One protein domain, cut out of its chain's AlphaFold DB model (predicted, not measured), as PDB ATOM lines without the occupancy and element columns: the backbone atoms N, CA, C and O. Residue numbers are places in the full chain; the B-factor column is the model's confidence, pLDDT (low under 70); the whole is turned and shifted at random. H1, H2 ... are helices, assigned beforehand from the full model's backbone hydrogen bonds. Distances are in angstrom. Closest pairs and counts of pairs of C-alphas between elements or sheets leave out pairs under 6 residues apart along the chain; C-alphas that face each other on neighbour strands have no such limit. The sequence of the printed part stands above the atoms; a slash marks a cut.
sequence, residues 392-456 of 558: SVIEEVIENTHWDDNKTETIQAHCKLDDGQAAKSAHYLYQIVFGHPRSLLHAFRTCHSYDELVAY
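What this domain is: This is residues 392 to 456 of the 558 residues of an uncharacterized protein of Phytophthora sojae (strain P6497) (UniProt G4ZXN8). A small rounded cluster of five helices is built on the longest, H3, with H1 crossing it on one side and the short H5 packed on another. H4 turns off steeply after the last end of H3, and the very short H2 packs on H1. The printed part has 65 residues, with H1, H2, H3, H4 and H5 in chain order and no named strand; its class is all helix. It is compact, with a radius of gyration of the C-alphas of 10.4 A and spans of 30 by 24 by 20 A.

How they stand to each other: H1, residues 392 to 400, touches H2, residues 411 to 414, closest at the C-alphas of Ile 398 and Ile 411, 5.2 A apart. H3, residues 419 to 433, is the hub. It touches H1 at a steep tilt of 58 degrees, opposite ways; their closest C-alphas, Glu 395 and Ala 426, are 5.2 A apart. With residues 429 to 433 alone, H3 only just touches H4, residues 437 to 446, with 3 pairs of C-alphas within 8 A; the closest, Val 433 and Ser 439, are 6.1 A apart. H3 also touches H5, residues 450 to 454, closest at the C-alphas of Tyr 428 and Val 454, 5.9 A apart. H1 and H4 are near each other, while H5 is apart from H1 and H2. Every O i to N i+4 pair is within hydrogen-bond range in H1, H4 and H5, and 9 of 11 are in H3; H2 is too short for such a pair.

Where its parts are: H1 begins at C-alpha 392, (181.791, 185.322, 202.064), and is 12.3 A long. H2 measures 5.0 A, H3 21.5 A, H4 14.3 A and H5 6.3 A. H3 ends at C-alpha 433, (170.903, 177.738, 207.738), and H5 at C-alpha 454, (180.529, 173.444, 212.947).

The domain as a whole: The C-alphas farthest apart, those of Asn 406 and Gln 431, are 30.9 A apart. The printed part has no cut and no long link. Its mean pLDDT is 90.8, and no printed residue is under 70.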
ATOM      1  N   SER A 392     180.886 184.171 201.920       90.25
ATOM      2  CA  SER A 392     181.791 185.322 202.064       90.25
ATOM      3  C   SER A 392     181.187 186.456 202.900       90.25
ATOM      4  O   SER A 392     181.879 187.084 203.685       90.25
ATOM      5  N   VAL A 393     179.878 186.692 202.777       90.38
ATOM      6  CA  VAL A 393     179.158 187.690 203.586       90.38
ATOM      7  C   VAL A 393     179.051 187.226 205.036       90.38
ATOM      8  O   VAL A 393     179.175 188.026 205.955       90.38
ATOM      9  N   ILE A 394     178.830 185.928 205.262       92.62
ATOM     10  CA  ILE A 394     178.776 185.355 206.613       92.62
ATOM     11  C   ILE A 394     180.146 185.454 207.296       92.62
ATOM     12  O   ILE A 394     180.205 185.733 208.489       92.62
ATOM     13  N   GLU A 395     181.230 185.237 206.555       94.00
ATOM     14  CA  GLU A 395     182.599 185.426 207.042       94.00
ATOM     15  C   GLU A 395     182.819 186.872 207.500       94.00
ATOM     16  O   GLU A 395     183.146 187.091 208.664       94.00
ATOM     17  N   GLU A 396     182.480 187.862 206.668       92.75
ATOM     18  CA  GLU A 396     182.553 189.273 207.068       92.75
ATOM     19  C   GLU A 396     181.664 189.594 208.282       92.75
ATOM     20  O   GLU A 396     182.043 190.392 209.142       92.75
ATOM     21  N   VAL A 397     180.493 188.958 208.398       93.44
ATOM     22  CA  VAL A 397     179.625 189.078 209.578       93.44
ATOM     23  C   VAL A 397     180.317 188.546 210.832       93.44
ATOM     24  O   VAL A 397     180.219 189.188 211.878       93.44
ATOM     25  N   ILE A 398     181.016 187.413 210.757       94.06
ATOM     26  CA  ILE A 398     181.765 186.837 211.887       94.06
ATOM     27  C   ILE A 398     182.909 187.769 212.314       94.06
ATOM     28  O   ILE A 398     183.149 187.951 213.510       94.06
ATOM     29  N   GLU A 399     183.591 188.379 211.351       93.56
ATOM     30  CA  GLU A 399     184.736 189.258 211.598       93.56
ATOM     31  C   GLU A 399     184.327 190.621 212.169       93.56
ATOM     32  O   GLU A 399     185.003 191.147 213.052       93.56
ATOM     33  N   ASN A 400     183.210 191.191 211.700       93.06
ATOM     34  CA  ASN A 400     182.858 192.594 211.950       93.06
ATOM     35  C   ASN A 400     181.653 192.799 212.881       93.06
ATOM     36  O   ASN A 400     181.398 193.926 213.312       93.06
ATOM     37  N   THR A 401     180.895 191.750 213.209       93.75
ATOM     38  CA  THR A 401     179.818 191.860 214.206       93.75
ATOM     39  C   THR A 401     180.406 191.731 215.605       93.75
ATOM     40  O   THR A 401     181.118 190.768 215.907       93.75
ATOM     41  N   HIS A 402     180.081 192.677 216.479       94.75
ATOM     42  CA  HIS A 402     180.443 192.613 217.887       94.75
ATOM     43  C   HIS A 402     179.621 191.557 218.628       94.75
ATOM     44  O   HIS A 402     178.485 191.245 218.270       94.75
ATOM     45  N   TRP A 403     180.186 190.995 219.686       92.06
ATOM     46  CA  TRP A 403     179.429 190.137 220.582       92.06
ATOM     47  C   TRP A 403     178.412 190.962 221.387       92.06
ATOM     48  O   TRP A 403     177.215 190.670 221.366       92.06
ATOM     49  N   ASP A 404     178.881 192.057 221.992       91.00
ATOM     50  CA  ASP A 404     178.103 192.943 222.861       91.00
ATOM     51  C   ASP A 404     177.920 194.365 222.304       91.00
ATOM     52  O   ASP A 404     178.595 194.803 221.368       91.00
ATOM     53  N   ASP A 405     176.993 195.106 222.916       87.69
ATOM     54  CA  ASP A 405     176.697 196.504 222.570       87.69
ATOM     55  C   ASP A 405     177.841 197.475 222.932       87.69
ATOM     56  O   ASP A 405     177.901 198.593 222.418       87.69
ATOM     57  N   ASN A 406     178.769 197.055 223.796       88.56
ATOM     58  CA  ASN A 406     179.914 197.857 224.236       88.56
ATOM     59  C   ASN A 406     181.124 197.737 223.293       88.56
ATOM     60  O   ASN A 406     182.149 198.376 223.542       88.56
ATOM     61  N   LYS A 407     181.006 196.946 222.216       88.12
ATOM     62  CA  LYS A 407     182.059 196.683 221.227       88.12
ATOM     63  C   LYS A 407     183.317 196.047 221.837       88.12
ATOM     64  O   LYS A 407     184.422 196.338 221.376       88.12
ATOM     65  N   THR A 408     183.187 195.214 222.875       88.75
ATOM     66  CA  THR A 408     184.377 194.674 223.569       88.75
ATOM     67  C   THR A 408     185.144 193.656 222.727       88.75
ATOM     68  O   THR A 408     186.372 193.702 222.676       88.75
ATOM     69  N   GLU A 409     184.433 192.771 222.033       92.62
ATOM     70  CA  GLU A 409     185.003 191.759 221.147       92.62
ATOM     71  C   GLU A 409     184.052 191.436 219.986       92.62
ATOM     72  O   GLU A 409     182.868 191.780 220.019       92.62
ATOM     73  N   THR A 410     184.577 190.830 218.921       94.69
ATOM     74  CA  THR A 410     183.805 190.366 217.755       94.69
ATOM     75  C   THR A 410     183.370 188.916 217.930       94.69
ATOM     76  O   THR A 410     183.882 188.223 218.809       94.69
ATOM     77  N   ILE A 411     182.462 188.419 217.084       94.25
ATOM     78  CA  ILE A 411     182.097 186.988 217.072       94.25
ATOM     79  C   ILE A 411     183.351 186.123 216.886       94.25
ATOM     80  O   ILE A 411     183.534 185.138 217.601       94.25
ATOM     81  N   GLN A 412     184.241 186.512 215.968       95.06
ATOM     82  CA  GLN A 412     185.508 185.818 215.739       95.06
ATOM     83  C   GLN A 412     186.349 185.711 217.021       95.06
ATOM     84  O   GLN A 412     186.813 184.622 217.366       95.06
ATOM     85  N   ALA A 413     186.521 186.824 217.739       93.44
ATOM     86  CA  ALA A 413     187.285 186.863 218.982       93.44
ATOM     87  C   ALA A 413     186.602 186.057 220.100       93.44
ATOM     88  O   ALA A 413     187.258 185.235 220.746       93.44
ATOM     89  N   HIS A 414     185.284 186.211 220.248       93.81
ATOM     90  CA  HIS A 414     184.477 185.521 221.251       93.81
ATOM     91  C   HIS A 414     184.554 183.996 221.098       93.81
ATOM     92  O   HIS A 414     184.840 183.268 222.053       93.81
ATOM     93  N   CYS A 415     184.387 183.501 219.867       92.88
ATOM     94  CA  CYS A 415     184.486 182.079 219.540       92.88
ATOM     95  C   CYS A 415     185.936 181.579 219.387       92.88
ATOM     96  O   CYS A 415     186.140 180.390 219.122       92.88
ATOM     97  N   LYS A 416     186.935 182.460 219.558       94.00
ATOM     98  CA  LYS A 416     188.379 182.182 219.441       94.00
ATOM     99  C   LYS A 416     188.763 181.546 218.103       94.00
ATOM    100  O   LYS A 416     189.533 180.586 218.071       94.00
ATOM    101  N   LEU A 417     188.200 182.064 217.015       93.75
ATOM    102  CA  LEU A 417     188.438 181.553 215.669       93.75
ATOM    103  C   LEU A 417     189.734 182.132 215.094       93.75
ATOM    104  O   LEU A 417     189.956 183.343 215.146       93.75
ATOM    105  N   ASP A 418     190.563 181.279 214.497       91.56
ATOM    106  CA  ASP A 418     191.633 181.730 213.605       91.56
ATOM    107  C   ASP A 418     191.088 182.177 212.230       91.56
ATOM    108  O   ASP A 418     189.937 181.902 211.876       91.56
ATOM    109  N   ASP A 419     191.924 182.858 211.440       79.19
ATOM    110  CA  ASP A 419     191.548 183.408 210.125       79.19
ATOM    111  C   ASP A 419     191.024 182.331 209.153       79.19
ATOM    112  O   ASP A 419     190.170 182.588 208.311       79.19
ATOM    113  N   GLY A 420     191.494 181.085 209.269       88.44
ATOM    114  CA  GLY A 420     191.018 179.976 208.439       88.44
ATOM    115  C   GLY A 420     189.744 179.316 208.969       88.44
ATOM    116  O   GLY A 420     189.065 178.596 208.228       88.44
ATOM    117  N   GLN A 421     189.430 179.503 210.248       93.75
ATOM    118  CA  GLN A 421     188.245 178.966 210.907       93.75
ATOM    119  C   GLN A 421     187.006 179.817 210.640       93.75
ATOM    120  O   GLN A 421     185.946 179.226 210.448       93.75
ATOM    121  N   ALA A 422     187.122 181.146 210.537       92.31
ATOM    122  CA  ALA A 422     185.994 182.024 210.205       92.31
ATOM    123  C   ALA A 422     185.342 181.637 208.861       92.31
ATOM    124  O   ALA A 422     184.151 181.315 208.824       92.31
ATOM    125  N   ALA A 423     186.142 181.517 207.795       93.12
ATOM    126  CA  ALA A 423     185.695 181.061 206.475       93.12
ATOM    127  C   ALA A 423     185.025 179.674 206.507       93.12
ATOM    128  O   ALA A 423     183.999 179.425 205.864       93.12
ATOM    129  N   LYS A 424     185.596 178.735 207.275       93.31
ATOM    130  CA  LYS A 424     185.046 177.377 207.413       93.31
ATOM    131  C   LYS A 424     183.716 177.396 208.151       93.31
ATOM    132  O   LYS A 424     182.760 176.791 207.668       93.31
ATOM    133  N   SER A 425     183.639 178.089 209.285       93.69
ATOM    134  CA  SER A 425     182.407 178.263 210.054       93.69
ATOM    135  C   SER A 425     181.324 178.917 209.200       93.69
ATOM    136  O   SER A 425     180.203 178.419 209.176       93.69
ATOM    137  N   ALA A 426     181.660 179.944 208.418       93.38
ATOM    138  CA  ALA A 426     180.742 180.574 207.477       93.38
ATOM    139  C   ALA A 426     180.190 179.584 206.438       93.38
ATOM    140  O   ALA A 426     178.980 179.534 206.200       93.38
ATOM    141  N   HIS A 427     181.051 178.740 205.860       91.31
ATOM    142  CA  HIS A 427     180.630 177.708 204.913       91.31
ATOM    143  C   HIS A 427     179.717 176.653 205.558       91.31
ATOM    144  O   HIS A 427     178.694 176.292 204.975       91.31
ATOM    145  N   TYR A 428     180.050 176.178 206.761       89.94
ATOM    146  CA  TYR A 428     179.219 175.215 207.490       89.94
ATOM    147  C   TYR A 428     177.862 175.808 207.866       89.94
ATOM    148  O   TYR A 428     176.828 175.212 207.567       89.94
ATOM    149  N   LEU A 429     177.842 177.013 208.437       90.81
ATOM    150  CA  LEU A 429     176.602 177.709 208.764       90.81
ATOM    151  C   LEU A 429     175.745 177.922 207.515       90.81
ATOM    152  O   LEU A 429     174.549 177.651 207.551       90.81
ATOM    153  N   TYR A 430     176.336 178.310 206.381       88.88
ATOM    154  CA  TYR A 430     175.603 178.409 205.119       88.88
ATOM    155  C   TYR A 430     174.972 177.073 204.699       88.88
ATOM    156  O   TYR A 430     173.819 177.042 204.287       88.88
ATOM    157  N   GLN A 431     175.662 175.942 204.840       84.00
ATOM    158  CA  GLN A 431     175.080 174.635 204.499       84.00
ATOM    159  C   GLN A 431     173.895 174.235 205.395       84.00
ATOM    160  O   GLN A 431     173.048 173.434 204.982       84.00
ATOM    161  N   ILE A 432     173.848 174.765 206.619       81.75
ATOM    162  CA  ILE A 432     172.851 174.411 207.630       81.75
ATOM    163  C   ILE A 432     171.660 175.373 207.626       81.75
ATOM    164  O   ILE A 432     170.513 174.922 207.595       81.75
ATOM    165  N   VAL A 433     171.924 176.680 207.646       82.88
ATOM    166  CA  VAL A 433     170.903 177.738 207.738       82.88
ATOM    167  C   VAL A 433     170.750 178.558 206.459       82.88
ATOM    168  O   VAL A 433     169.974 179.511 206.444       82.88
ATOM    169  N   PHE A 434     171.487 178.215 205.400       81.94
ATOM    170  CA  PHE A 434     171.378 178.813 204.066       81.94
ATOM    171  C   PHE A 434     171.534 180.334 204.025       81.94
ATOM    172  O   PHE A 434     170.979 180.991 203.157       81.94
ATOM    173  N   GLY A 435     172.279 180.913 204.969       83.12
ATOM    174  CA  GLY A 435     172.475 182.361 205.013       83.12
ATOM    175  C   GLY A 435     171.293 183.156 205.563       83.12
ATOM    176  O   GLY A 435     171.268 184.377 205.407       83.12
ATOM    177  N   HIS A 436     170.312 182.504 206.203       85.00
ATOM    178  CA  HIS A 436     169.169 183.197 206.793       85.00
ATOM    179  C   HIS A 436     169.610 184.031 208.018       85.00
ATOM    180  O   HIS A 436     170.023 183.447 209.027       85.00
ATOM    181  N   PRO A 437     169.494 185.378 208.000       87.38
ATOM    182  CA  PRO A 437     170.101 186.242 209.017       87.38
ATOM    183  C   PRO A 437     169.613 185.970 210.440       87.38
ATOM    184  O   PRO A 437     170.403 185.953 211.381       87.38
ATOM    185  N   ARG A 438     168.314 185.703 210.627       85.62
ATOM    186  CA  ARG A 438     167.776 185.371 211.959       85.62
ATOM    187  C   ARG A 438     168.331 184.047 212.488       85.62
ATOM    188  O   ARG A 438     168.561 183.921 213.686       85.62
ATOM    189  N   SER A 439     168.529 183.075 211.603       86.19
ATOM    190  CA  SER A 439     169.035 181.751 211.968       86.19
ATOM    191  C   SER A 439     170.530 181.811 212.278       86.19
ATOM    192  O   SER A 439     170.971 181.212 213.251       86.19
ATOM    193  N   LEU A 440     171.290 182.610 211.522       90.31
ATOM    194  CA  LEU A 440     172.685 182.932 211.834       90.31
ATOM    195  C   LEU A 440     172.810 183.631 213.188       90.31
ATOM    196  O   LEU A 440     173.596 183.208 214.027       90.31
ATOM    197  N   LEU A 441     171.983 184.650 213.442       91.19
ATOM    198  CA  LEU A 441     171.960 185.341 214.731       91.19
ATOM    199  C   LEU A 441     171.660 184.377 215.885       91.19
ATOM    200  O   LEU A 441     172.258 184.492 216.951       91.19
ATOM    201  N   HIS A 442     170.757 183.414 215.681       90.12
ATOM    202  CA  HIS A 442     170.523 182.362 216.663       90.12
ATOM    203  C   HIS A 442     171.764 181.489 216.864       90.12
ATOM    204  O   HIS A 442     172.135 181.252 218.007       90.12
ATOM    205  N   ALA A 443     172.396 181.017 215.786       91.44
ATOM    206  CA  ALA A 443     173.605 180.201 215.866       91.44
ATOM    207  C   ALA A 443     174.701 180.907 216.673       91.44
ATOM    208  O   ALA A 443     175.237 180.330 217.614       91.44
ATOM    209  N   PHE A 444     174.951 182.186 216.384       94.06
ATOM    210  CA  PHE A 444     175.932 182.979 217.118       94.06
ATOM    211  C   PHE A 444     175.553 183.165 218.587       94.06
ATOM    212  O   PHE A 444     176.416 183.069 219.440       94.06
ATOM    213  N   ARG A 445     174.270 183.335 218.924       92.56
ATOM    214  CA  ARG A 445     173.833 183.411 220.331       92.56
ATOM    215  C   ARG A 445     174.032 182.116 221.115       92.56
ATOM    216  O   ARG A 445     174.078 182.163 222.341       92.56
ATOM    217  N   THR A 446     174.058 180.970 220.441       91.12
ATOM    218  CA  THR A 446     174.136 179.660 221.098       91.12
ATOM    219  C   THR A 446     175.530 179.052 221.107       91.12
ATOM    220  O   THR A 446     175.841 178.293 222.022       91.12
ATOM    221  N   CYS A 447     176.348 179.359 220.105       92.69
ATOM    222  CA  CYS A 447     177.661 178.760 219.913       92.69
ATOM    223  C   CYS A 447     178.763 179.705 220.402       92.69
ATOM    224  O   CYS A 447     178.792 180.877 220.041       92.69
ATOM    225  N   HIS A 448     179.710 179.165 221.160       93.44
ATOM    226  CA  HIS A 448     180.797 179.899 221.812       93.44
ATOM    227  C   HIS A 448     182.183 179.379 221.392       93.44
ATOM    228  O   HIS A 448     183.202 179.766 221.962       93.44
ATOM    229  N   SER A 449     182.252 178.480 220.405       93.94
ATOM    230  CA  SER A 449     183.509 177.930 219.886       93.94
ATOM    231  C   SER A 449     183.393 177.474 218.429       93.94
ATOM    232  O   SER A 449     182.291 177.269 217.918       93.94
ATOM    233  N   TYR A 450     184.537 177.267 217.769       94.00
ATOM    234  CA  TYR A 450     184.600 176.674 216.426       94.00
ATOM    235  C   TYR A 450     183.847 175.337 216.337       94.00
ATOM    236  O   TYR A 450     183.021 175.159 215.443       94.00
ATOM    237  N   ASP A 451     184.095 174.419 217.277       93.19
ATOM    238  CA  ASP A 451     183.482 173.087 217.267       93.19
ATOM    239  C   ASP A 451     181.958 173.173 217.411       93.19
ATOM    240  O   ASP A 451     181.233 172.464 216.717       93.19
ATOM    241  N   GLU A 452     181.458 174.093 218.242       93.56
ATOM    242  CA  GLU A 452     180.021 174.338 218.397       93.56
ATOM    243  C   GLU A 452     179.389 174.973 217.156       93.56
ATOM    244  O   GLU A 452     178.246 174.655 216.839       93.56
ATOM    245  N   LEU A 453     180.102 175.847 216.436       92.12
ATOM    246  CA  LEU A 453     179.608 176.441 215.187       92.12
ATOM    247  C   LEU A 453     179.525 175.407 214.060       92.12
ATOM    248  O   LEU A 453     178.573 175.415 213.282       92.12
ATOM    249  N   VAL A 454     180.507 174.509 213.965       89.75
ATOM    250  CA  VAL A 454     180.529 173.444 212.947       89.75
ATOM    251  C   VAL A 454     179.534 172.331 213.276       89.75
ATOM    252  O   VAL A 454     178.944 171.747 212.368       89.75
ATOM    253  N   ALA A 455     179.324 172.049 214.562       88.25
ATOM    254  CA  ALA A 455     178.327 171.098 215.041       88.25
ATOM    255  C   ALA A 455     176.938 171.726 215.248       88.25
ATOM    256  O   ALA A 455     176.056 171.065 215.797       88.25
ATOM    257  N   TYR A 456     176.737 172.986 214.845       88.31
ATOM    258  CA  TYR A 456     175.476 173.679 215.062       88.31
ATOM    259  C   TYR A 456     174.338 172.967 214.336       88.31
ATOM    260  O   TYR A 456     174.322 172.845 213.108       88.31
TER     261      TYR A 456